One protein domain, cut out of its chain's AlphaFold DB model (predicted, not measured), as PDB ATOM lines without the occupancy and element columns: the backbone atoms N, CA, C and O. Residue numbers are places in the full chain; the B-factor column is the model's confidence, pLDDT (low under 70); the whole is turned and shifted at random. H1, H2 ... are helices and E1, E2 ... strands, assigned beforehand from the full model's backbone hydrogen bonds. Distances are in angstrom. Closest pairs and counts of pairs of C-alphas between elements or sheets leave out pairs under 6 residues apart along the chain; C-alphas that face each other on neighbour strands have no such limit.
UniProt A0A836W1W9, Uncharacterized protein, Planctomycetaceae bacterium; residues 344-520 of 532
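This is residues 344 to 520 of the 532 residues of an uncharacterized protein of Planctomycetaceae bacterium (UniProt A0A836W1W9). A strongly twisted sheet, built on the two long strands E1 and E6, has the helices H2 and H6 side by side over one face, while the small E4 and E5 hairpin packs through E5 on E7, on the side of that strand away from H6. At one end the long helix H4 reaches out as an arm from the first residues of H2, and at the other end H7 lies beside the start of E1; these two helices make the length. The printed part has 177 residues with seven named helices and seven named strands, in the order E1 H1 H2 E2 H3 H4 E3 E4 E5 E6 H5 H6 E7 H7, and its class is mixed, helices and strands. The large sheet is branched, with each of its neighbour pairs antiparallel: E1 with E6 and E7, and E6 with E2 and E3 as well. The whole is compact, with a radius of gyration of the C-alphas of 17.2 A, yet elongated, spanning 59 by 34 by 32 A.

E1, residues 346 to 354, is 26.2 A long and begins at C-alpha 346 at (-46.284, 87.500, 140.371). E6, residues 459 to 467, is 25.4 A long. The other strands of this sheet are E7, residues 501 to 506, 16.5 A long; E2, residues 384 to 388; and E3, residues 435 to 437. The second sheet is the hairpin of E4, residues 442 to 445, and E5, residues 451 to 454. H2, residues 364 to 379, is 22.4 A long, and H6, residues 486 to 495, is 14.2 A long. H4, residues 406 to 424, is 26.9 A long and begins at C-alpha 406 at (-47.763, 44.706, 121.612). H7, residues 508 to 520, is 18.3 A long and ends at C-alpha 520 at (-22.781, 94.026, 143.689). The short helices are H1, residues 356 to 361; H3, residues 390 to 393; and H5, residues 475 to 478.

E6 and E1 are antiparallel at 158 degrees, with N 350 and O 463 2.8 A apart, within hydrogen-bond range. E7 lies on the other side of E1 from E6, antiparallel at 161 degrees, with N 351 and O 504 at 2.9 A. Beside E6, E2 and E3 lie on one side and E1 on the other; N 388 and O 464 are 2.8 A apart, and N 436 and O 460 3.0 A. H2 runs slantwise to the strands over E1 and E6, at a height over the sheet of 8.4 A. H6 is on the same face, over E1 and E7, at a height of 9.0 A. H2 and H6 touch at a shallow tilt of 28 degrees, opposite ways, their closest C-alphas being those of Ile 374 and Ala 491, 5.6 A apart. H2 touches H3 with residues 368 to 372 alone, closest at the C-alphas of Arg 372 and Ala 391, 5.6 A. H2 touches H4 with residues 364 to 365 alone, the closest C-alphas being those of Leu 365 and Ala 416, 5.7 A; their lines are only just about perpendicular, at 70.2 degrees. H4 is only just not on the branched sheet, with 4 pairs of C-alphas within 10 A. H7 stands at the sheet's level, with a height of 3.3 A, and touches H5 at the C-alphas of Leu 513 and Ala 476, 6.9 A apart. H1, H3 and H5 only graze the sheet. In the hairpin E4 and E5, N 444 and O 452 are 2.9 A apart; the closest C-alphas of E5 and E7 are those of Phe 452 and Val 504, 7.2 A. In H1, H2, H4, H6 and H7 every O i to N i+4 pair is within hydrogen-bond range, and H3 and H5 are too short for such a pair.

The two C-alphas farthest apart are those of Met 407 and Leu 520, 60.5 A. The printed part has no cut. The link from H3 to H4, 12 residues, is long. Residues 402 to 407 and 425 to 430 stand free. The mean pLDDT of the printed part is 81.1; it is under 70 at residues 426 to 430, 445 to 450, 479 to 484 and 508 to 520.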
ATOM      1  N   ASN A 344     -52.218  84.500 143.421       78.38
ATOM      2  CA  ASN A 344     -51.030  85.317 143.465       78.38
ATOM      3  C   ASN A 344     -50.726  85.904 142.077       78.38
ATOM      4  O   ASN A 344     -50.996  85.311 141.030       78.38
ATOM      5  N   ILE A 345     -50.154  87.104 142.055       75.62
ATOM      6  CA  ILE A 345     -50.092  87.921 140.832       75.62
ATOM      7  C   ILE A 345     -48.691  88.034 140.225       75.62
ATOM      8  O   ILE A 345     -48.545  88.600 139.137       75.62
ATOM      9  N   VAL A 346     -47.661  87.492 140.884       78.44
ATOM     10  CA  VAL A 346     -46.284  87.500 140.371       78.44
ATOM     11  C   VAL A 346     -45.967  86.167 139.697       78.44
ATOM     12  O   VAL A 346     -45.898  85.146 140.377       78.44
ATOM     13  N   PRO A 347     -45.754  86.147 138.369       79.38
ATOM     14  CA  PRO A 347     -45.356  84.932 137.682       79.38
ATOM     15  C   PRO A 347     -43.865  84.641 137.896       79.38
ATOM     16  O   PRO A 347     -43.014  85.511 137.690       79.38
ATOM     17  N   VAL A 348     -43.555  83.394 138.232       83.56
ATOM     18  CA  VAL A 348     -42.219  82.796 138.153       83.56
ATOM     19  C   VAL A 348     -42.267  81.693 137.106       83.56
ATOM     20  O   VAL A 348     -43.190  80.879 137.086       83.56
ATOM     21  N   GLU A 349     -41.306  81.693 136.190       86.62
ATOM     22  CA  GLU A 349     -41.265  80.745 135.083       86.62
ATOM     23  C   GLU A 349     -40.193  79.690 135.343       86.62
ATOM     24  O   GLU A 349     -39.057  80.008 135.686       86.62
ATOM     25  N   LEU A 350     -40.539  78.426 135.143       89.94
ATOM     26  CA  LEU A 350     -39.592  77.324 135.128       89.94
ATOM     27  C   LEU A 350     -39.602  76.710 133.732       89.94
ATOM     28  O   LEU A 350     -40.630  76.227 133.258       89.94
ATOM     29  N   LEU A 351     -38.461  76.780 133.055       90.50
ATOM     30  CA  LEU A 351     -38.273  76.207 131.730       90.50
ATOM     31  C   LEU A 351     -37.597  74.849 131.878       90.50
ATOM     32  O   LEU A 351     -36.564  74.755 132.532       90.50
ATOM     33  N   VAL A 352     -38.154  73.820 131.252       92.81
ATOM     34  CA  VAL A 352     -37.584  72.471 131.180       92.81
ATOM     35  C   VAL A 352     -37.188  72.200 129.736       92.81
ATOM     36  O   VAL A 352     -38.026  72.254 128.839       92.81
ATOM     37  N   ARG A 353     -35.910  71.924 129.506       93.62
ATOM     38  CA  ARG A 353     -35.342  71.546 128.215       93.62
ATOM     39  C   ARG A 353     -35.273  70.030 128.113       93.62
ATOM     40  O   ARG A 353     -34.777  69.395 129.038       93.62
ATOM     41  N   PHE A 354     -35.686  69.476 126.979       94.38
ATOM     42  CA  PHE A 354     -35.404  68.092 126.596       94.38
ATOM     43  C   PHE A 354     -34.586  68.080 125.308       94.38
ATOM     44  O   PHE A 354     -35.047  68.578 124.276       94.38
ATOM     45  N   ASP A 355     -33.394  67.493 125.370       92.94
ATOM     46  CA  ASP A 355     -32.530  67.353 124.204       92.94
ATOM     47  C   ASP A 355     -33.042  66.298 123.211       92.94
ATOM     48  O   ASP A 355     -33.948  65.508 123.501       92.94
ATOM     49  N   ALA A 356     -32.444  66.265 122.020       89.44
ATOM     50  CA  ALA A 356     -32.813  65.310 120.979       89.44
ATOM     51  C   ALA A 356     -32.688  63.832 121.419       89.44
ATOM     52  O   ALA A 356     -33.438  62.980 120.936       89.44
ATOM     53  N   THR A 357     -31.773  63.509 122.337       89.56
ATOM     54  CA  THR A 357     -31.572  62.140 122.847       89.56
ATOM     55  C   THR A 357     -32.725  61.738 123.763       89.56
ATOM     56  O   THR A 357     -33.295  60.650 123.645       89.56
ATOM     57  N   GLU A 358     -33.122  62.640 124.651       90.50
ATOM     58  CA  GLU A 358     -34.192  62.433 125.614       90.50
ATOM     59  C   GLU A 358     -35.567  62.438 124.935       90.50
ATOM     60  O   GLU A 358     -36.437  61.642 125.297       90.50
ATOM     61  N   GLN A 359     -35.740  63.243 123.881       89.00
ATOM     62  CA  GLN A 359     -36.921  63.214 123.011       89.00
ATOM     63  C   GLN A 359     -37.095  61.879 122.268       89.00
ATOM     64  O   GLN A 359     -38.224  61.489 121.965       89.00
ATOM     65  N   GLN A 360     -36.005  61.156 121.982       87.12
ATOM     66  CA  GLN A 360     -36.075  59.797 121.430       87.12
ATOM     67  C   GLN A 360     -36.384  58.752 122.507       87.12
ATOM     68  O   GLN A 360     -37.038  57.744 122.222       87.12
ATOM     69  N   ARG A 361     -35.915  58.979 123.739       88.06
ATOM     70  CA  ARG A 361     -36.093  58.061 124.870       88.06
ATOM     71  C   ARG A 361     -37.508  58.095 125.442       88.06
ATOM     72  O   ARG A 361     -38.043  57.045 125.791       88.06
ATOM     73  N   LEU A 362     -38.083  59.288 125.558       87.12
ATOM     74  CA  LEU A 362     -39.416  59.537 126.097       87.12
ATOM     75  C   LEU A 362     -40.329  59.999 124.977       87.12
ATOM     76  O   LEU A 362     -40.007  60.949 124.268       87.12
ATOM     77  N   ASN A 363     -41.504  59.391 124.852       88.50
ATOM     78  CA  ASN A 363     -42.506  59.924 123.938       88.50
ATOM     79  C   ASN A 363     -43.083  61.257 124.458       88.50
ATOM     80  O   ASN A 363     -42.954  61.591 125.634       88.50
ATOM     81  N   PHE A 364     -43.758  62.009 123.587       89.31
ATOM     82  CA  PHE A 364     -44.310  63.327 123.919       89.31
ATOM     83  C   PHE A 364     -45.196  63.342 125.178       89.31
ATOM     84  O   PHE A 364     -45.092  64.242 126.008       89.31
ATOM     85  N   LEU A 365     -46.044  62.322 125.357       89.50
ATOM     86  CA  LEU A 365     -46.913  62.233 126.533       89.50
ATOM     87  C   LEU A 365     -46.125  61.897 127.803       89.50
ATOM     88  O   LEU A 365     -46.485  62.372 128.871       89.50
ATOM     89  N   GLU A 366     -45.045  61.121 127.699       89.56
ATOM     90  CA  GLU A 366     -44.146  60.849 128.826       89.56
ATOM     91  C   GLU A 366     -43.368  62.100 129.245       89.56
ATOM     92  O   GLU A 366     -43.275  62.368 130.440       89.56
ATOM     93  N   ARG A 367     -42.872  62.906 128.293       91.88
ATOM     94  CA  ARG A 367     -42.241  64.208 128.600       91.88
ATOM     95  C   ARG A 367     -43.217  65.140 129.317       91.88
ATOM     96  O   ARG A 367     -42.871  65.754 130.322       91.88
ATOM     97  N   MET A 368     -44.467  65.171 128.862       91.38
ATOM     98  CA  MET A 368     -45.531  65.928 129.512       91.38
ATOM     99  C   MET A 368     -45.826  65.445 130.945       91.38
ATOM    100  O   MET A 368     -46.108  66.275 131.805       91.38
ATOM    101  N   GLU A 369     -45.736  64.141 131.243       91.50
ATOM    102  CA  GLU A 369     -45.854  63.647 132.628       91.50
ATOM    103  C   GLU A 369     -44.693  64.110 133.514       91.50
ATOM    104  O   GLU A 369     -44.918  64.431 134.679       91.50
ATOM    105  N   VAL A 370     -43.469  64.184 132.979       92.62
ATOM    106  CA  VAL A 370     -42.318  64.741 133.715       92.62
ATOM    107  C   VAL A 370     -42.588  66.202 134.075       92.62
ATOM    108  O   VAL A 370     -42.432  66.592 135.231       92.62
ATOM    109  N   VAL A 371     -43.067  66.991 133.109       93.94
ATOM    110  CA  VAL A 371     -43.462  68.391 133.328       93.94
ATOM    111  C   VAL A 371     -44.594  68.491 134.355       93.94
ATOM    112  O   VAL A 371     -44.498  69.308 135.269       93.94
ATOM    113  N   ARG A 372     -45.616  67.623 134.281       93.62
ATOM    114  CA  ARG A 372     -46.698  67.586 135.278       93.62
ATOM    115  C   ARG A 372     -46.178  67.267 136.676       93.62
ATOM    116  O   ARG A 372     -46.635  67.868 137.638       93.62
ATOM    117  N   HIS A 373     -45.225  66.347 136.808       93.06
ATOM    118  CA  HIS A 373     -44.674  65.992 138.114       93.06
ATOM    119  C   HIS A 373     -43.931  67.166 138.763       93.06
ATOM    120  O   HIS A 373     -44.100  67.420 139.957       93.06
ATOM    121  N   ILE A 374     -43.170  67.920 137.964       93.88
ATOM    122  CA  ILE A 374     -42.520  69.156 138.412       93.88
ATOM    123  C   ILE A 374     -43.585  70.174 138.829       93.88
ATOM    124  O   ILE A 374     -43.531  70.698 139.936       93.88
ATOM    125  N   GLU A 375     -44.587  70.413 137.980       93.69
ATOM    126  CA  GLU A 375     -45.697  71.332 138.255       93.69
ATOM    127  C   GLU A 375     -46.458  70.975 139.546       93.69
ATOM    128  O   GLU A 375     -46.739  71.851 140.361       93.69
ATOM    129  N   GLU A 376     -46.743  69.693 139.788       92.62
ATOM    130  CA  GLU A 376     -47.366  69.209 141.026       92.62
ATOM    131  C   GLU A 376     -46.477  69.421 142.257       92.62
ATOM    132  O   GLU A 376     -46.992  69.679 143.346       92.62
ATOM    133  N   GLY A 377     -45.154  69.304 142.111       91.94
ATOM    134  CA  GLY A 377     -44.199  69.653 143.162       91.94
ATOM    135  C   GLY A 377     -44.235  71.147 143.480       91.94
ATOM    136  O   GLY A 377     -44.345  71.528 144.642       91.94
ATOM    137  N   ILE A 378     -44.244  71.981 142.439       91.69
ATOM    138  CA  ILE A 378     -44.337  73.441 142.533       91.69
ATOM    139  C   ILE A 378     -45.649  73.861 143.217       91.69
ATOM    140  O   ILE A 378     -45.628  74.683 144.127       91.69
ATOM    141  N   ARG A 379     -46.788  73.252 142.858       90.88
ATOM    142  CA  ARG A 379     -48.106  73.529 143.471       90.88
ATOM    143  C   ARG A 379     -48.184  73.227 144.971       90.88
ATOM    144  O   ARG A 379     -49.090  73.720 145.629       90.88
ATOM    145  N   LYS A 380     -47.293  72.389 145.514       91.62
ATOM    146  CA  LYS A 380     -47.259  72.070 146.955       91.62
ATOM    147  C   LYS A 380     -46.503  73.109 147.777       91.62
ATOM    148  O   LYS A 380     -46.547  73.042 149.004       91.62
ATOM    149  N   HIS A 381     -45.788  74.022 147.128       89.56
ATOM    150  CA  HIS A 381     -45.023  75.048 147.813       89.56
ATOM    151  C   HIS A 381     -45.967  76.073 148.477       89.56
ATOM    152  O   HIS A 381     -46.884  76.549 147.809       89.56
ATOM    153  N   PRO A 382     -45.759  76.453 149.754       86.94
ATOM    154  CA  PRO A 382     -46.697  77.303 150.502       86.94
ATOM    155  C   PRO A 382     -46.904  78.693 149.884       86.94
ATOM    156  O   PRO A 382     -47.988  79.254 149.972       86.94
ATOM    157  N   GLU A 383     -45.879  79.230 149.223       85.44
ATOM    158  CA  GLU A 383     -45.917  80.559 148.591       85.44
ATOM    159  C   GLU A 383     -46.519  80.557 147.177       85.44
ATOM    160  O   GLU A 383     -46.612  81.607 146.534       85.44
ATOM    161  N   ILE A 384     -46.897  79.384 146.660       85.69
ATOM    162  CA  ILE A 384     -47.393  79.218 145.295       85.69
ATOM    163  C   ILE A 384     -48.886  78.922 145.337       85.69
ATOM    164  O   ILE A 384     -49.311  77.848 145.750       85.69
ATOM    165  N   SER A 385     -49.695  79.863 144.852       83.31
ATOM    166  CA  SER A 385     -51.151  79.685 144.777       83.31
ATOM    167  C   SER A 385     -51.566  78.792 143.610       83.31
ATOM    168  O   SER A 385     -52.637  78.192 143.626       83.31
ATOM    169  N   GLY A 386     -50.742  78.727 142.562       83.94
ATOM    170  CA  GLY A 386     -51.022  77.932 141.377       83.94
ATOM    171  C   GLY A 386     -49.824  77.830 140.445       83.94
ATOM    172  O   GLY A 386     -48.954  78.699 140.424       83.94
ATOM    173  N   ALA A 387     -49.798  76.764 139.655       88.81
ATOM    174  CA  ALA A 387     -48.868  76.592 138.549       88.81
ATOM    175  C   ALA A 387     -49.624  76.049 137.338       88.81
ATOM    176  O   ALA A 387     -50.566  75.277 137.517       88.81
ATOM    177  N   LEU A 388     -49.227  76.478 136.143       88.88
ATOM    178  CA  LEU A 388     -49.844  76.114 134.872       88.88
ATOM    179  C   LEU A 388     -48.768  75.646 133.892       88.88
ATOM    180  O   LEU A 388     -47.758  76.331 133.704       88.88
ATOM    181  N   SER A 389     -49.010  74.525 133.222       91.25
ATOM    182  CA  SER A 389     -48.205  74.069 132.085       91.25
ATOM    183  C   SER A 389     -49.085  73.483 130.977       91.25
ATOM    184  O   SER A 389     -50.302  73.358 131.122       91.25
ATOM    185  N   LEU A 390     -48.471  73.062 129.863       88.56
ATOM    186  CA  LEU A 390     -49.188  72.341 128.803       88.56
ATOM    187  C   LEU A 390     -49.876  71.064 129.325       88.56
ATOM    188  O   LEU A 390     -50.876  70.619 128.759       88.56
ATOM    189  N   ALA A 391     -49.357  70.477 130.406       88.25
ATOM    190  CA  ALA A 391     -49.867  69.234 130.957       88.25
ATOM    191  C   ALA A 391     -51.274  69.360 131.562       88.25
ATOM    192  O   ALA A 391     -51.986  68.357 131.611       88.25
ATOM    193  N   ASP A 392     -51.714  70.550 131.974       86.56
ATOM    194  CA  ASP A 392     -53.065  70.755 132.521       86.56
ATOM    195  C   ASP A 392     -54.171  70.603 131.468       86.56
ATOM    196  O   ASP A 392     -55.305  70.236 131.785       86.56
ATOM    197  N   PHE A 393     -53.853  70.838 130.193       83.88
ATOM    198  CA  PHE A 393     -54.830  70.788 129.099       83.88
ATOM    199  C   PHE A 393     -55.103  69.366 128.593       83.88
ATOM    200  O   PHE A 393     -56.024  69.138 127.804       83.88
ATOM    201  N   LEU A 394     -54.319  68.384 129.044       81.44
ATOM    202  CA  LEU A 394     -54.443  66.989 128.644       81.44
ATOM    203  C   LEU A 394     -54.656  66.086 129.855       81.44
ATOM    204  O   LEU A 394     -54.113  66.289 130.935       81.44
ATOM    205  N   ARG A 395     -55.439  65.019 129.661       81.31
ATOM    206  CA  ARG A 395     -55.644  64.007 130.706       81.31
ATOM    207  C   ARG A 395     -54.328  63.317 131.045       81.31
ATOM    208  O   ARG A 395     -53.518  63.061 130.153       81.31
ATOM    209  N   GLN A 396     -54.194  62.924 132.309       81.19
ATOM    210  CA  GLN A 396     -53.041  62.173 132.785       81.19
ATOM    211  C   GLN A 396     -52.791  60.920 131.941       81.19
ATOM    212  O   GLN A 396     -53.671  60.066 131.771       81.19
ATOM    213  N   TYR A 397     -51.580  60.817 131.409       80.62
ATOM    214  CA  TYR A 397     -51.094  59.664 130.687       80.62
ATOM    215  C   TYR A 397     -50.519  58.661 131.685       80.62
ATOM    216  O   TYR A 397     -49.532  58.911 132.368       80.62
ATOM    217  N   LYS A 398     -51.145  57.486 131.766       79.19
ATOM    218  CA  LYS A 398     -50.601  56.363 132.531       79.19
ATOM    219  C   LYS A 398     -49.768  55.492 131.591       79.19
ATOM    220  O   LYS A 398     -50.359  54.909 130.672       79.19
ATOM    221  N   PRO A 399     -48.443  55.382 131.793       70.69
ATOM    222  CA  PRO A 399     -47.618  54.513 130.969       70.69
ATOM    223  C   PRO A 399     -48.099  53.065 131.089       70.69
ATOM    224  O   PRO A 399     -48.516  52.595 132.151       70.69
ATOM    225  N   LEU A 400     -48.089  52.354 129.964       76.00
ATOM    226  CA  LEU A 400     -48.503  50.954 129.921       76.00
ATOM    227  C   LEU A 400     -47.491  50.078 130.683       76.00
ATOM    228  O   LEU A 400     -46.286  50.292 130.538       76.00
ATOM    229  N   PRO A 401     -47.942  49.048 131.427       76.75
ATOM    230  CA  PRO A 401     -47.044  48.077 132.048       76.75
ATOM    231  C   PRO A 401     -46.081  47.447 131.032       76.75
ATOM    232  O   PRO A 401     -46.444  47.236 129.869       76.75
ATOM    233  N   LYS A 402     -44.879  47.065 131.485       70.50
ATOM    234  CA  LYS A 402     -43.855  46.403 130.651       70.50
ATOM    235  C   LYS A 402     -44.294  45.055 130.069       70.50
ATOM    236  O   LYS A 402     -43.643  44.582 129.142       70.50
ATOM    237  N   ASP A 403     -45.428  44.520 130.515       78.19
ATOM    238  CA  ASP A 403     -46.034  43.271 130.034       78.19
ATOM    239  C   ASP A 403     -47.270  43.517 129.150       78.19
ATOM    240  O   ASP A 403     -47.940  42.587 128.706       78.19
ATOM    241  N   ALA A 404     -47.595  44.783 128.857       79.38
ATOM    242  CA  ALA A 404     -48.760  45.119 128.050       79.38
ATOM    243  C   ALA A 404     -48.645  44.538 126.625       79.38
ATOM    244  O   ALA A 404     -47.561  44.621 126.032       79.38
ATOM    245  N   PRO A 405     -49.753  44.038 126.037       84.62
ATOM    246  CA  PRO A 405     -49.773  43.490 124.683       84.62
ATOM    247  C   PRO A 405     -49.189  44.455 123.646       84.62
ATOM    248  O   PRO A 405     -49.473  45.658 123.674       84.62
ATOM    249  N   ARG A 406     -48.440  43.924 122.669       81.31
ATOM    250  CA  ARG A 406     -47.763  44.706 121.612       81.31
ATOM    251  C   ARG A 406     -48.714  45.662 120.875       81.31
ATOM    252  O   ARG A 406     -48.345  46.798 120.592       81.31
ATOM    253  N   MET A 407     -49.959  45.235 120.649       77.69
ATOM    254  CA  MET A 407     -51.004  46.047 120.015       77.69
ATOM    255  C   MET A 407     -51.383  47.284 120.846       77.69
ATOM    256  O   MET A 407     -51.518  48.374 120.294       77.69
ATOM    257  N   ARG A 408     -51.480  47.159 122.178       81.69
ATOM    258  CA  ARG A 408     -51.766  48.296 123.070       81.69
ATOM    259  C   ARG A 408     -50.613  49.297 123.114       81.69
ATOM    260  O   ARG A 408     -50.871  50.496 123.119       81.69
ATOM    261  N   ARG A 409     -49.357  48.830 123.077       79.75
ATOM    262  CA  ARG A 409     -48.183  49.723 122.994       79.75
ATOM    263  C   ARG A 409     -48.160  50.520 121.698       79.75
ATOM    264  O   ARG A 409     -47.978  51.729 121.733       79.75
ATOM    265  N   LEU A 410     -48.403  49.857 120.566       81.62
ATOM    266  CA  LEU A 410     -48.473  50.521 119.262       81.62
ATOM    267  C   LEU A 410     -49.579  51.582 119.216       81.62
ATOM    268  O   LEU A 410     -49.349  52.675 118.707       81.62
ATOM    269  N   LEU A 411     -50.755  51.286 119.776       83.00
ATOM    270  CA  LEU A 411     -51.850  52.255 119.879       83.00
ATOM    271  C   LEU A 411     -51.479  53.456 120.758       83.00
ATOM    272  O   LEU A 411     -51.775  54.587 120.386       83.00
ATOM    273  N   ALA A 412     -50.803  53.236 121.889       81.62
ATOM    274  CA  ALA A 412     -50.357  54.322 122.759       81.62
ATOM    275  C   ALA A 412     -49.303  55.215 122.088       81.62
ATOM    276  O   ALA A 412     -49.418  56.434 122.164       81.62
ATOM    277  N   ILE A 413     -48.336  54.628 121.374       83.06
ATOM    278  CA  ILE A 413     -47.332  55.379 120.601       83.06
ATOM    279  C   ILE A 413     -48.001  56.188 119.487       83.06
ATOM    280  O   ILE A 413     -47.681  57.358 119.303       83.06
ATOM    281  N   ARG A 414     -48.954  55.590 118.754       85.31
ATOM    282  CA  ARG A 414     -49.723  56.308 117.725       85.31
ATOM    283  C   ARG A 414     -50.480  57.488 118.324       85.31
ATOM    284  O   ARG A 414     -50.374  58.584 117.793       85.31
ATOM    285  N   LYS A 415     -51.163  57.279 119.452       84.31
ATOM    286  CA  LYS A 415     -51.890  58.336 120.160       84.31
ATOM    287  C   LYS A 415     -50.962  59.456 120.640       84.31
ATOM    288  O   LYS A 415     -51.326  60.620 120.525       84.31
ATOM    289  N   ALA A 416     -49.778  59.119 121.154       85.12
ATOM    290  CA  ALA A 416     -48.783  60.103 121.576       85.12
ATOM    291  C   ALA A 416     -48.277  60.942 120.395       85.12
ATOM    292  O   ALA A 416     -48.290  62.164 120.477       85.12
ATOM    293  N   ARG A 417     -47.925  60.297 119.273       86.38
ATOM    294  CA  ARG A 417     -47.508  60.992 118.042       86.38
ATOM    295  C   ARG A 417     -48.611  61.857 117.448       86.38
ATOM    296  O   ARG A 417     -48.340  62.929 116.932       86.38
ATOM    297  N   GLU A 418     -49.852  61.386 117.487       85.94
ATOM    298  CA  GLU A 418     -50.992  62.150 116.987       85.94
ATOM    299  C   GLU A 418     -51.264  63.381 117.861       85.94
ATOM    300  O   GLU A 418     -51.525  64.456 117.328       85.94
ATOM    301  N   ALA A 419     -51.143  63.256 119.187       83.69
ATOM    302  CA  ALA A 419     -51.225  64.392 120.101       83.69
ATOM    303  C   ALA A 419     -50.093  65.403 119.850       83.69
ATOM    304  O   ALA A 419     -50.369  66.585 119.680       83.69
ATOM    305  N   GLU A 420     -48.849  64.929 119.753       87.00
ATOM    306  CA  GLU A 420     -47.674  65.751 119.441       87.00
ATOM    307  C   GLU A 420     -47.851  66.510 118.125       87.00
ATOM    308  O   GLU A 420     -47.699  67.727 118.088       87.00
ATOM    309  N   LYS A 421     -48.260  65.806 117.063       85.56
ATOM    310  CA  LYS A 421     -48.510  66.399 115.748       85.56
ATOM    311  C   LYS A 421     -49.556  67.509 115.826       85.56
ATOM    312  O   LYS A 421     -49.329  68.598 115.318       85.56
ATOM    313  N   ARG A 422     -50.689  67.260 116.492       83.62
ATOM    314  CA  ARG A 422     -51.769  68.254 116.620       83.62
ATOM    315  C   ARG A 422     -51.355  69.491 117.413       83.62
ATOM    316  O   ARG A 422     -51.860  70.567 117.125       83.62
ATOM    317  N   ILE A 423     -50.475  69.331 118.397       84.00
ATOM    318  CA  ILE A 423     -49.995  70.423 119.247       84.00
ATOM    319  C   ILE A 423     -48.919  71.234 118.521       84.00
ATOM    320  O   ILE A 423     -49.007  72.454 118.493       84.00
ATOM    321  N   LYS A 424     -47.933  70.575 117.900       82.44
ATOM    322  CA  LYS A 424     -46.829  71.253 117.206       82.44
ATOM    323  C   LYS A 424     -47.243  71.881 115.872       82.44
ATOM    324  O   LYS A 424     -46.764  72.956 115.540       82.44
ATOM    325  N   GLU A 425     -48.113  71.223 115.104       77.38
ATOM    326  CA  GLU A 425     -48.614  71.746 113.820       77.38
ATOM    327  C   GLU A 425     -49.871  72.615 113.985       77.38
ATOM    328  O   GLU A 425     -50.336  73.234 113.026       77.38
ATOM    329  N   GLY A 426     -50.446  72.653 115.191       67.62
ATOM    330  CA  GLY A 426     -51.558  73.532 115.518       67.62
ATOM    331  C   GLY A 426     -51.110  74.986 115.427       67.62
ATOM    332  O   GLY A 426     -50.234  75.418 116.166       67.62
ATOM    333  N   ASN A 427     -51.726  75.759 114.533       56.12
ATOM    334  CA  ASN A 427     -51.381  77.162 114.285       56.12
ATOM    335  C   ASN A 427     -51.898  78.116 115.391       56.12
ATOM    336  O   ASN A 427     -52.185  79.283 115.134       56.12
ATOM    337  N   GLU A 428     -52.089  77.602 116.609       63.91
ATOM    338  CA  GLU A 428     -52.578  78.367 117.752       63.91
ATOM    339  C   GLU A 428     -51.395  79.014 118.472       63.91
ATOM    340  O   GLU A 428     -50.546  78.347 119.070       63.91
ATOM    341  N   SER A 429     -51.369  80.345 118.451       59.56
ATOM    342  CA  SER A 429     -50.386  81.167 119.164       59.56
ATOM    343  C   SER A 429     -50.296  80.818 120.658       59.56
ATOM    344  O   SER A 429     -49.231  80.952 121.262       59.56
ATOM    345  N   ASP A 430     -51.369  80.294 121.253       65.75
ATOM    346  CA  ASP A 430     -51.422  79.921 122.665       65.75
ATOM    347  C   ASP A 430     -50.602  78.676 123.027       65.75
ATOM    348  O   ASP A 430     -50.109  78.590 124.150       65.75
ATOM    349  N   VAL A 431     -50.364  77.737 122.106       73.56
ATOM    350  CA  VAL A 431     -49.537  76.549 122.397       73.56
ATOM    351  C   VAL A 431     -48.061  76.920 122.502       73.56
ATOM    352  O   VAL A 431     -47.354  76.437 123.391       73.56
ATOM    353  N   THR A 432     -47.607  77.845 121.653       73.81
ATOM    354  CA  THR A 432     -46.213  78.328 121.651       73.81
ATOM    355  C   THR A 432     -45.810  79.019 122.956       73.81
ATOM    356  O   THR A 432     -44.624  79.163 123.254       73.81
ATOM    357  N   ARG A 433     -46.799  79.404 123.777       78.81
ATOM    358  CA  ARG A 433     -46.604  79.897 125.142       78.81
ATOM    359  C   ARG A 433     -46.188  78.791 126.110       78.81
ATOM    360  O   ARG A 433     -45.593  79.114 127.125       78.81
ATOM    361  N   PHE A 434     -46.487  77.521 125.875       84.44
ATOM    362  CA  PHE A 434     -46.127  76.446 126.810       84.44
ATOM    363  C   PHE A 434     -45.032  75.536 126.284       84.44
ATOM    364  O   PHE A 434     -44.280  74.975 127.074       84.44
ATOM    365  N   LEU A 435     -44.941  75.389 124.966       88.06
ATOM    366  CA  LEU A 435     -43.962  74.535 124.321       88.06
ATOM    367  C   LEU A 435     -43.375  75.253 123.117       88.06
ATOM    368  O   LEU A 435     -44.107  75.733 122.253       88.06
ATOM    369  N   ARG A 436     -42.048  75.270 123.034       87.25
ATOM    370  CA  ARG A 436     -41.335  75.794 121.876       87.25
ATOM    371  C   ARG A 436     -40.203  74.865 121.474       87.25
ATOM    372  O   ARG A 436     -39.436  74.418 122.320       87.25
ATOM    373  N   GLU A 437     -40.091  74.630 120.174       85.69
ATOM    374  CA  GLU A 437     -38.918  73.996 119.581       85.69
ATOM    375  C   GLU A 437     -37.877  75.070 119.250       85.69
ATOM    376  O   GLU A 437     -38.201  76.146 118.730       85.69
ATOM    377  N   VAL A 438     -36.630  74.810 119.625       85.94
ATOM    378  CA  VAL A 438     -35.530  75.763 119.482       85.94
ATOM    379  C   VAL A 438     -35.126  75.851 118.014       85.94
ATOM    380  O   VAL A 438     -34.775  74.851 117.390       85.94
ATOM    381  N   ALA A 439     -35.197  77.062 117.456       83.88
ATOM    382  CA  ALA A 439     -34.904  77.308 116.044       83.88
ATOM    383  C   ALA A 439     -33.397  77.393 115.758       83.88
ATOM    384  O   ALA A 439     -32.940  76.867 114.742       83.88
ATOM    385  N   ASP A 440     -32.657  78.026 116.670       83.19
ATOM    386  CA  ASP A 440     -31.229  78.307 116.565       83.19
ATOM    387  C   ASP A 440     -30.552  78.060 117.913       83.19
ATOM    388  O   ASP A 440     -31.153  78.294 118.967       83.19
ATOM    389  N   ASP A 441     -29.295  77.623 117.864       85.81
ATOM    390  CA  ASP A 441     -28.491  77.380 119.055       85.81
ATOM    391  C   ASP A 441     -28.343  78.671 119.863       85.81
ATOM    392  O   ASP A 441     -27.993  79.732 119.335       85.81
ATOM    393  N   ALA A 442     -28.573  78.582 121.169       82.88
ATOM    394  CA  ALA A 442     -28.393  79.704 122.070       82.88
ATOM    395  C   ALA A 442     -27.755  79.262 123.382       82.88
ATOM    396  O   ALA A 442     -27.933  78.152 123.887       82.88
ATOM    397  N   VAL A 443     -26.981  80.181 123.945       81.06
ATOM    398  CA  VAL A 443     -26.246  79.972 125.181       81.06
ATOM    399  C   VAL A 443     -26.633  81.090 126.128       81.06
ATOM    400  O   VAL A 443     -26.365  82.258 125.853       81.06
ATOM    401  N   PHE A 444     -27.254  80.727 127.244       74.88
ATOM    402  CA  PHE A 444     -27.658  81.665 128.282       74.88
ATOM    403  C   PHE A 444     -26.711  81.519 129.478       74.88
ATOM    404  O   PHE A 444     -26.861  80.581 130.268       74.88
ATOM    405  N   PRO A 445     -25.685  82.382 129.592       66.75
ATOM    406  CA  PRO A 445     -24.811  82.401 130.755       66.75
ATOM    407  C   PRO A 445     -25.518  83.040 131.955       66.75
ATOM    408  O   PRO A 445     -26.192  84.062 131.822       66.75
ATOM    409  N   PHE A 446     -25.317  82.459 133.134       65.88
ATOM    410  CA  PHE A 446     -25.778  82.983 134.416       65.88
ATOM    411  C   PHE A 446     -24.596  83.478 135.253       65.88
ATOM    412  O   PHE A 446     -23.446  83.079 135.060       65.88
ATOM    413  N   ASN A 447     -24.884  84.370 136.200       55.06
ATOM    414  CA  ASN A 447     -23.855  85.020 137.021       55.06
ATOM    415  C   ASN A 447     -23.162  84.066 138.005       55.06
ATOM    416  O   ASN A 447     -22.065  84.366 138.471       55.06
ATOM    417  N   ASP A 448     -23.778  82.921 138.295       56.03
ATOM    418  CA  ASP A 448     -23.231  81.837 139.117       56.03
ATOM    419  C   ASP A 448     -22.273  80.910 138.336       56.03
ATOM    420  O   ASP A 448     -21.731  79.960 138.899       56.03
ATOM    421  N   GLY A 449     -22.046  81.180 137.044       61.81
ATOM    422  CA  GLY A 449     -21.214  80.366 136.159       61.81
ATOM    423  C   GLY A 449     -21.958  79.216 135.472       61.81
ATOM    424  O   GLY A 449     -21.353  78.520 134.654       61.81
ATOM    425  N   ARG A 450     -23.259  79.019 135.746       68.62
ATOM    426  CA  ARG A 450     -24.090  78.071 134.996       68.62
ATOM    427  C   ARG A 450     -24.292  78.578 133.573       68.62
ATOM    428  O   ARG A 450     -24.394  79.775 133.311       68.62
ATOM    429  N   VAL A 451     -24.382  77.643 132.636       73.94
ATOM    430  CA  VAL A 451     -24.698  77.934 131.244       73.94
ATOM    431  C   VAL A 451     -25.864  77.052 130.838       73.94
ATOM    432  O   VAL A 451     -25.712  75.836 130.763       73.94
ATOM    433  N   PHE A 452     -27.019  77.656 130.576       82.06
ATOM    434  CA  PHE A 452     -28.148  76.941 129.990       82.06
ATOM    435  C   PHE A 452     -27.974  76.964 128.473       82.06
ATOM    436  O   PHE A 452     -28.085  78.015 127.836       82.06
ATOM    437  N   ARG A 453     -27.595  75.814 127.911       84.38
ATOM    438  CA  ARG A 453     -27.397  75.638 126.471       84.38
ATOM    439  C   ARG A 453     -28.650  75.038 125.871       84.38
ATOM    440  O   ARG A 453     -29.177  74.063 126.400       84.38
ATOM    441  N   VAL A 454     -29.092  75.623 124.772       87.69
ATOM    442  CA  VAL A 454     -30.176  75.097 123.957       87.69
ATOM    443  C   VAL A 454     -29.653  74.921 122.543       87.69
ATOM    444  O   VAL A 454     -29.036  75.831 121.989       87.69
ATOM    445  N   GLU A 455     -29.860  73.736 121.994       90.44
ATOM    446  CA  GLU A 455     -29.468  73.377 120.636       90.44
ATOM    447  C   GLU A 455     -30.706  73.349 119.742       90.44
ATOM    448  O   GLU A 455     -31.840  73.159 120.197       90.44
ATOM    449  N   LYS A 456     -30.504  73.555 118.446       89.56
ATOM    450  CA  LYS A 456     -31.566  73.479 117.454       89.56
ATOM    451  C   LYS A 456     -32.270  72.122 117.509       89.56
ATOM    452  O   LYS A 456     -31.643  71.074 117.365       89.56
ATOM    453  N   GLY A 457     -33.594  72.157 117.634       86.19
ATOM    454  CA  GLY A 457     -34.436  70.965 117.781       86.19
ATOM    455  C   GLY A 457     -34.686  70.541 119.232       86.19
ATOM    456  O   GLY A 457     -35.482  69.629 119.463       86.19
ATOM    457  N   ASP A 458     -34.078  71.203 120.221       91.31
ATOM    458  CA  ASP A 458     -34.450  71.012 121.621       91.31
ATOM    459  C   ASP A 458     -35.887  71.481 121.877       91.31
ATOM    460  O   ASP A 458     -36.367  72.465 121.305       91.31
ATOM    461  N   GLU A 459     -36.569  70.800 122.794       92.06
ATOM    462  CA  GLU A 459     -37.887  71.207 123.268       92.06
ATOM    463  C   GLU A 459     -37.771  71.960 124.584       92.06
ATOM    464  O   GLU A 459     -37.245  71.427 125.559       92.06
ATOM    465  N   ILE A 460     -38.336  73.165 124.636       91.62
ATOM    466  CA  ILE A 460     -38.464  73.957 125.858       91.62
ATOM    467  C   ILE A 460     -39.926  73.966 126.291       91.62
ATOM    468  O   ILE A 460     -40.796  74.499 125.600       91.62
ATOM    469  N   TRP A 461     -40.171  73.407 127.469       93.56
ATOM    470  CA  TRP A 461     -41.464  73.354 128.131       93.56
ATOM    471  C   TRP A 461     -41.507  74.400 129.239       93.56
ATOM    472  O   TRP A 461     -40.630  74.432 130.099       93.56
ATOM    473  N   ARG A 462     -42.523  75.259 129.232       92.88
ATOM    474  CA  ARG A 462     -42.697  76.324 130.219       92.88
ATOM    475  C   ARG A 462     -43.750  75.944 131.251       92.88
ATOM    476  O   ARG A 462     -44.890  75.636 130.904       92.88
ATOM    477  N   ILE A 463     -43.364  76.049 132.517       92.25
ATOM    478  CA  ILE A 463     -44.250  76.009 133.676       92.25
ATOM    479  C   ILE A 463     -44.307  77.422 134.252       92.25
ATOM    480  O   ILE A 463     -43.271  78.022 134.540       92.25
ATOM    481  N   THR A 464     -45.504  77.974 134.414       89.44
ATOM    482  CA  THR A 464     -45.707  79.297 135.013       89.44
ATOM    483  C   THR A 464     -46.344  79.133 136.382       89.44
ATOM    484  O   THR A 464     -47.491  78.710 136.478       89.44
ATOM    485  N   ALA A 465     -45.605  79.476 137.434       87.94
ATOM    486  CA  ALA A 465     -46.068  79.496 138.815       87.94
ATOM    487  C   ALA A 465     -46.455  80.915 139.246       87.94
ATOM    488  O   ALA A 465     -45.857  81.886 138.791       87.94
ATOM    489  N   GLN A 466     -47.441  81.041 140.128       85.75
ATOM    490  CA  GLN A 466     -47.907  82.307 140.690       85.75
ATOM    491  C   GLN A 466     -47.519  82.410 142.164       85.75
ATOM    492  O   GLN A 466     -47.940  81.591 142.980       85.75
ATOM    493  N   VAL A 467     -46.727  83.429 142.498       84.75
ATOM    494  CA  VAL A 467     -46.081  83.604 143.807       84.75
ATOM    495  C   VAL A 467     -46.582  84.866 144.496       84.75
ATOM    496  O   VAL A 467     -46.798  85.883 143.829       84.75
ATOM    497  N   ALA A 468     -46.787  84.786 145.812       83.12
ATOM    498  CA  ALA A 468     -47.319  85.877 146.620       83.12
ATOM    499  C   ALA A 468     -46.364  87.081 146.661       83.12
ATOM    500  O   ALA A 468     -45.202  86.974 147.064       83.12
ATOM    501  N   ILE A 469     -46.868  88.252 146.277       81.00
ATOM    502  CA  ILE A 469     -46.154  89.527 146.327       81.00
ATOM    503  C   ILE A 469     -46.190  90.166 147.705       81.00
ATOM    504  O   ILE A 469     -45.258  90.898 148.039       81.00
ATOM    505  N   MET A 470     -47.222  89.885 148.499       82.94
ATOM    506  CA  MET A 470     -47.387  90.473 149.827       82.94
ATOM    507  C   MET A 470     -46.715  89.663 150.939       82.94
ATOM    508  O   MET A 470     -46.606  90.160 152.061       82.94
ATOM    509  N   SER A 471     -46.246  88.443 150.655       82.44
ATOM    510  CA  SER A 471     -45.532  87.634 151.646       82.44
ATOM    511  C   SER A 471     -44.154  88.217 151.967       82.44
ATOM    512  O   SER A 471     -43.557  88.931 151.160       82.44
ATOM    513  N   ASP A 472     -43.608  87.886 153.135       79.19
ATOM    514  CA  ASP A 472     -42.222  88.220 153.495       79.19
ATOM    515  C   ASP A 472     -41.205  87.217 152.927       79.19
ATOM    516  O   ASP A 472     -40.018  87.297 153.242       79.19
ATOM    517  N   TYR A 473     -41.655  86.270 152.094       78.50
ATOM    518  CA  TYR A 473     -40.782  85.270 151.498       78.50
ATOM    519  C   TYR A 473     -39.764  85.928 150.574       78.50
ATOM    520  O   TYR A 473     -40.146  86.688 149.670       78.50
ATOM    521  N   ASP A 474     -38.483  85.632 150.789       76.06
ATOM    522  CA  ASP A 474     -37.435  86.093 149.895       76.06
ATOM    523  C   ASP A 474     -37.522  85.291 148.602       76.06
ATOM    524  O   ASP A 474     -37.382  84.068 148.559       76.06
ATOM    525  N   TYR A 475     -37.761  85.995 147.506       76.56
ATOM    526  CA  TYR A 475     -37.803  85.350 146.213       76.56
ATOM    527  C   TYR A 475     -36.458  84.771 145.784       76.56
ATOM    528  O   TYR A 475     -36.450  83.955 144.872       76.56
ATOM    529  N   ALA A 476     -35.345  85.160 146.407       71.88
ATOM    530  CA  ALA A 476     -34.067  84.499 146.196       71.88
ATOM    531  C   ALA A 476     -34.113  83.031 146.648       71.88
ATOM    532  O   ALA A 476     -33.642  82.164 145.913       71.88
ATOM    533  N   ASP A 477     -34.750  82.745 147.785       77.81
ATOM    534  CA  ASP A 477     -34.909  81.379 148.298       77.81
ATOM    535  C   ASP A 477     -35.819  80.554 147.377       77.81
ATOM    536  O   ASP A 477     -35.558  79.384 147.111       77.81
ATOM    537  N   LEU A 478     -36.821  81.187 146.757       77.62
ATOM    538  CA  LEU A 478     -37.649  80.523 145.747       77.62
ATOM    539  C   LEU A 478     -36.890  80.292 144.431       77.62
ATOM    540  O   LEU A 478     -36.992  79.244 143.785       77.62
ATOM    541  N   ALA A 479     -36.168  81.324 144.000       66.69
ATOM    542  CA  ALA A 479     -35.505  81.418 142.718       66.69
ATOM    543  C   ALA A 479     -33.996  81.303 142.883       66.69
ATOM    544  O   ALA A 479     -33.256  82.284 142.832       66.69
ATOM    545  N   ASN A 480     -33.551  80.052 142.935       62.31
ATOM    546  CA  ASN A 480     -32.209  79.671 142.524       62.31
ATOM    547  C   ASN A 480     -31.072  80.398 143.278       62.31
ATOM    548  O   ASN A 480     -30.037  80.710 142.685       62.31
ATOM    549  N   HIS A 481     -31.223  80.640 144.586       50.78
ATOM    550  CA  HIS A 481     -30.085  81.022 145.420       50.78
ATOM    551  C   HIS A 481     -29.053  79.890 145.406       50.78
ATOM    552  O   HIS A 481     -29.337  78.796 145.891       50.78
ATOM    553  N   ALA A 482     -27.873  80.128 144.823       50.41
ATOM    554  CA  ALA A 482     -26.702  79.249 144.920       50.41
ATOM    555  C   ALA A 482     -26.981  77.740 144.703       50.41
ATOM    556  O   ALA A 482     -26.359  76.908 145.359       50.41
ATOM    557  N   GLN A 483     -27.883  77.383 143.773       52.88
ATOM    558  CA  GLN A 483     -28.296  75.996 143.469       52.88
ATOM    559  C   GLN A 483     -29.160  75.294 144.541       52.88
ATOM    560  O   GLN A 483     -29.255  74.063 144.528       52.88
ATOM    561  N   THR A 484     -29.769  76.058 145.450       58.59
ATOM    562  CA  THR A 484     -30.556  75.569 146.604       58.59
ATOM    563  C   THR A 484     -31.975  76.129 146.670       58.59
ATOM    564  O   THR A 484     -32.664  75.915 147.658       58.59
ATOM    565  N   GLY A 485     -32.422  76.863 145.646       74.75
ATOM    566  CA  GLY A 485     -33.771  77.423 145.675       74.75
ATOM    567  C   GLY A 485     -34.847  76.345 145.532       74.75
ATOM    568  O   GLY A 485     -34.645  75.375 144.798       74.75
ATOM    569  N   ASP A 486     -36.003  76.521 146.168       85.25
ATOM    570  CA  ASP A 486     -37.008  75.448 146.282       85.25
ATOM    571  C   ASP A 486     -37.467  74.915 144.917       85.25
ATOM    572  O   ASP A 486     -37.598  73.708 144.708       85.25
ATOM    573  N   LEU A 487     -37.666  75.811 143.942       87.06
ATOM    574  CA  LEU A 487     -38.071  75.433 142.582       87.06
ATOM    575  C   LEU A 487     -36.986  74.643 141.840       87.06
ATOM    576  O   LEU A 487     -37.295  73.764 141.032       87.06
ATOM    577  N   ASP A 488     -35.721  74.959 142.110       86.50
ATOM    578  CA  ASP A 488     -34.571  74.269 141.537       86.50
ATOM    579  C   ASP A 488     -34.453  72.855 142.124       86.50
ATOM    580  O   ASP A 488     -34.265  71.897 141.372       86.50
ATOM    581  N   GLU A 489     -34.668  72.691 143.433       88.12
ATOM    582  CA  GLU A 489     -34.711  71.376 144.081       88.12
ATOM    583  C   GLU A 489     -35.866  70.507 143.568       88.12
ATOM    584  O   GLU A 489     -35.660  69.333 143.247       88.12
ATOM    585  N   ILE A 490     -37.065  71.083 143.417       90.25
ATOM    586  CA  ILE A 490     -38.243  70.383 142.881       90.25
ATOM    587  C   ILE A 490     -37.984  69.882 141.452       90.25
ATOM    588  O   ILE A 490     -38.276  68.722 141.124       90.25
ATOM    589  N   ALA A 491     -37.405  70.730 140.599       89.62
ATOM    590  CA  ALA A 491     -37.059  70.349 139.234       89.62
ATOM    591  C   ALA A 491     -35.951  69.286 139.209       89.62
ATOM    592  O   ALA A 491     -36.123  68.250 138.564       89.62
ATOM    593  N   LYS A 492     -34.862  69.461 139.972       89.00
ATOM    594  CA  LYS A 492     -33.773  68.471 140.078       89.00
ATOM    595  C   LYS A 492     -34.265  67.112 140.560       89.00
ATOM    596  O   LYS A 492     -33.853  66.090 140.013       89.00
ATOM    597  N   ALA A 493     -35.146  67.077 141.560       90.06
ATOM    598  CA  ALA A 493     -35.708  65.835 142.085       90.06
ATOM    599  C   ALA A 493     -36.453  65.040 141.000       90.06
ATOM    600  O   ALA A 493     -36.328  63.815 140.937       90.06
ATOM    601  N   SER A 494     -37.162  65.744 140.114       89.00
ATOM    602  CA  SER A 494     -37.910  65.145 139.005       89.00
ATOM    603  C   SER A 494     -37.010  64.772 137.821       89.00
ATOM    604  O   SER A 494     -37.194  63.720 137.214       89.00
ATOM    605  N   LEU A 495     -36.006  65.598 137.510       90.31
ATOM    606  CA  LEU A 495     -35.119  65.427 136.354       90.31
ATOM    607  C   LEU A 495     -33.917  64.511 136.620       90.31
ATOM    608  O   LEU A 495     -33.232  64.115 135.682       90.31
ATOM    609  N   LYS A 496     -33.682  64.086 137.866       88.31
ATOM    610  CA  LYS A 496     -32.563  63.203 138.253       88.31
ATOM    611  C   LYS A 496     -32.435  61.926 137.406       88.31
ATOM    612  O   LYS A 496     -31.335  61.400 137.255       88.31
ATOM    613  N   TYR A 497     -33.544  61.415 136.867       85.56
ATOM    614  CA  TYR A 497     -33.585  60.203 136.033       85.56
ATOM    615  C   TYR A 497     -33.615  60.489 134.520       85.56
ATOM    616  O   TYR A 497     -33.867  59.580 133.721       85.56
ATOM    617  N   HIS A 498     -33.375  61.741 134.132       88.69
ATOM    618  CA  HIS A 498     -33.504  62.268 132.779       88.69
ATOM    619  C   HIS A 498     -32.217  62.990 132.367       88.69
ATOM    620  O   HIS A 498     -32.123  64.208 132.439       88.69
ATOM    621  N   ALA A 499     -31.197  62.226 131.964       83.56
ATOM    622  CA  ALA A 499     -29.854  62.760 131.712       83.56
ATOM    623  C   ALA A 499     -29.793  63.797 130.572       83.56
ATOM    624  O   ALA A 499     -28.928  64.666 130.605       83.56
ATOM    625  N   GLY A 500     -30.701  63.713 129.593       85.75
ATOM    626  CA  GLY A 500     -30.835  64.701 128.515       85.75
ATOM    627  C   GLY A 500     -31.869  65.799 128.790       85.75
ATOM    628  O   GLY A 500     -32.310  66.479 127.863       85.75
ATOM    629  N   ALA A 501     -32.298  65.961 130.045       89.88
ATOM    630  CA  ALA A 501     -33.170  67.050 130.463       89.88
ATOM    631  C   ALA A 501     -32.432  68.032 131.381       89.88
ATOM    632  O   ALA A 501     -31.663  67.635 132.253       89.88
ATOM    633  N   ASP A 502     -32.684  69.322 131.187       88.56
ATOM    634  CA  ASP A 502     -32.133  70.404 132.009       88.56
ATOM    635  C   ASP A 502     -33.238  71.424 132.305       88.56
ATOM    636  O   ASP A 502     -34.274  71.429 131.644       88.56
ATOM    637  N   HIS A 503     -33.052  72.302 133.283       89.69
ATOM    638  CA  HIS A 503     -34.068  73.293 133.644       89.69
ATOM    639  C   HIS A 503     -33.476  74.641 134.016       89.69
ATOM    640  O   HIS A 503     -32.342  74.741 134.464       89.69
ATOM    641  N   VAL A 504     -34.271  75.696 133.907       86.50
ATOM    642  CA  VAL A 504     -33.894  77.016 134.400       86.50
ATOM    643  C   VAL A 504     -35.089  77.716 135.026       86.50
ATOM    644  O   VAL A 504     -36.175  77.763 134.447       86.50
ATOM    645  N   VAL A 505     -34.876  78.277 136.214       84.38
ATOM    646  CA  VAL A 505     -35.833  79.174 136.866       84.38
ATOM    647  C   VAL A 505     -35.561  80.593 136.375       84.38
ATOM    648  O   VAL A 505     -34.448  81.103 136.495       84.38
ATOM    649  N   THR A 506     -36.570  81.221 135.789       78.06
ATOM    650  CA  THR A 506     -36.497  82.542 135.166       78.06
ATOM    651  C   THR A 506     -37.784  83.339 135.409       78.06
ATOM    652  O   THR A 506     -38.678  82.938 136.154       78.06
ATOM    653  N   GLY A 507     -37.848  84.535 134.838       71.56
ATOM    654  CA  GLY A 507     -38.892  85.525 135.075       71.56
ATOM    655  C   GLY A 507     -38.315  86.807 135.666       71.56
ATOM    656  O   GLY A 507     -37.129  86.897 135.979       71.56
ATOM    657  N   MET A 508     -39.163  87.825 135.815       64.81
ATOM    658  CA  MET A 508     -38.735  89.170 136.226       64.81
ATOM    659  C   MET A 508     -37.974  89.180 137.550       64.81
ATOM    660  O   MET A 508     -37.001  89.910 137.693       64.81
ATOM    661  N   VAL A 509     -38.421  88.373 138.505       64.25
ATOM    662  CA  VAL A 509     -37.870  88.329 139.857       64.25
ATOM    663  C   VAL A 509     -36.478  87.672 139.891       64.25
ATOM    664  O   VAL A 509     -35.538  88.358 140.295       64.25
ATOM    665  N   PRO A 510     -36.283  86.431 139.392       63.62
ATOM    666  CA  PRO A 510     -34.946  85.841 139.276       63.62
ATOM    667  C   PRO A 510     -33.984  86.699 138.443       63.62
ATOM    668  O   PRO A 510     -32.826  86.871 138.814       63.62
ATOM    669  N   LEU A 511     -34.457  87.288 137.333       62.91
ATOM    670  CA  LEU A 511     -33.651  88.195 136.510       62.91
ATOM    671  C   LEU A 511     -33.222  89.433 137.296       62.91
ATOM    672  O   LEU A 511     -32.048  89.790 137.267       62.91
ATOM    673  N   PHE A 512     -34.137  90.076 138.019       62.88
ATOM    674  CA  PHE A 512     -33.836  91.260 138.819       62.88
ATOM    675  C   PHE A 512     -32.808  90.959 139.916       62.88
ATOM    676  O   PHE A 512     -31.810  91.671 140.018       62.88
ATOM    677  N   LEU A 513     -32.999  89.866 140.661       63.09
ATOM    678  CA  LEU A 513     -32.073  89.407 141.703       63.09
ATOM    679  C   LEU A 513     -30.684  89.099 141.136       63.09
ATOM    680  O   LEU A 513     -29.682  89.623 141.628       63.09
ATOM    681  N   ASN A 514     -30.622  88.340 140.038       60.50
ATOM    682  CA  ASN A 514     -29.372  88.042 139.342       60.50
ATOM    683  C   ASN A 514     -28.663  89.321 138.895       60.50
ATOM    684  O   ASN A 514     -27.444  89.443 139.018       60.50
ATOM    685  N   THR A 515     -29.423  90.291 138.392       58.59
ATOM    686  CA  THR A 515     -28.877  91.557 137.903       58.59
ATOM    687  C   THR A 515     -28.340  92.417 139.059       58.59
ATOM    688  O   THR A 515     -27.272  93.016 138.929       58.59
ATOM    689  N   GLN A 516     -29.024  92.453 140.207       61.88
ATOM    690  CA  GLN A 516     -28.544  93.150 141.405       61.88
ATOM    691  C   GLN A 516     -27.265  92.516 141.962       61.88
ATOM    692  O   GLN A 516     -26.310  93.230 142.276       61.88
ATOM    693  N   GLN A 517     -27.205  91.185 142.031       60.09
ATOM    694  CA  GLN A 517     -26.003  90.479 142.468       60.09
ATOM    695  C   GLN A 517     -24.826  90.701 141.517       60.09
ATOM    696  O   GLN A 517     -23.717  90.943 141.986       60.09
ATOM    697  N   ALA A 518     -25.048  90.693 140.197       56.62
ATOM    698  CA  ALA A 518     -23.996  90.996 139.225       56.62
ATOM    699  C   ALA A 518     -23.385  92.377 139.455       56.62
ATOM    700  O   ALA A 518     -22.167  92.525 139.417       56.62
ATOM    701  N   VAL A 519     -24.223  93.380 139.732       53.47
ATOM    702  CA  VAL A 519     -23.768  94.737 140.051       53.47
ATOM    703  C   VAL A 519     -22.976  94.746 141.349       53.47
ATOM    704  O   VAL A 519     -21.905  95.338 141.390       53.47
ATOM    705  N   LEU A 520     -23.449  94.061 142.389       57.56
ATOM    706  CA  LEU A 520     -22.781  94.026 143.689       57.56
ATOM    707  C   LEU A 520     -21.424  93.307 143.609       57.56
ATOM    708  O   LEU A 520     -20.421  93.818 144.102       57.56
TER     709      LEU A 520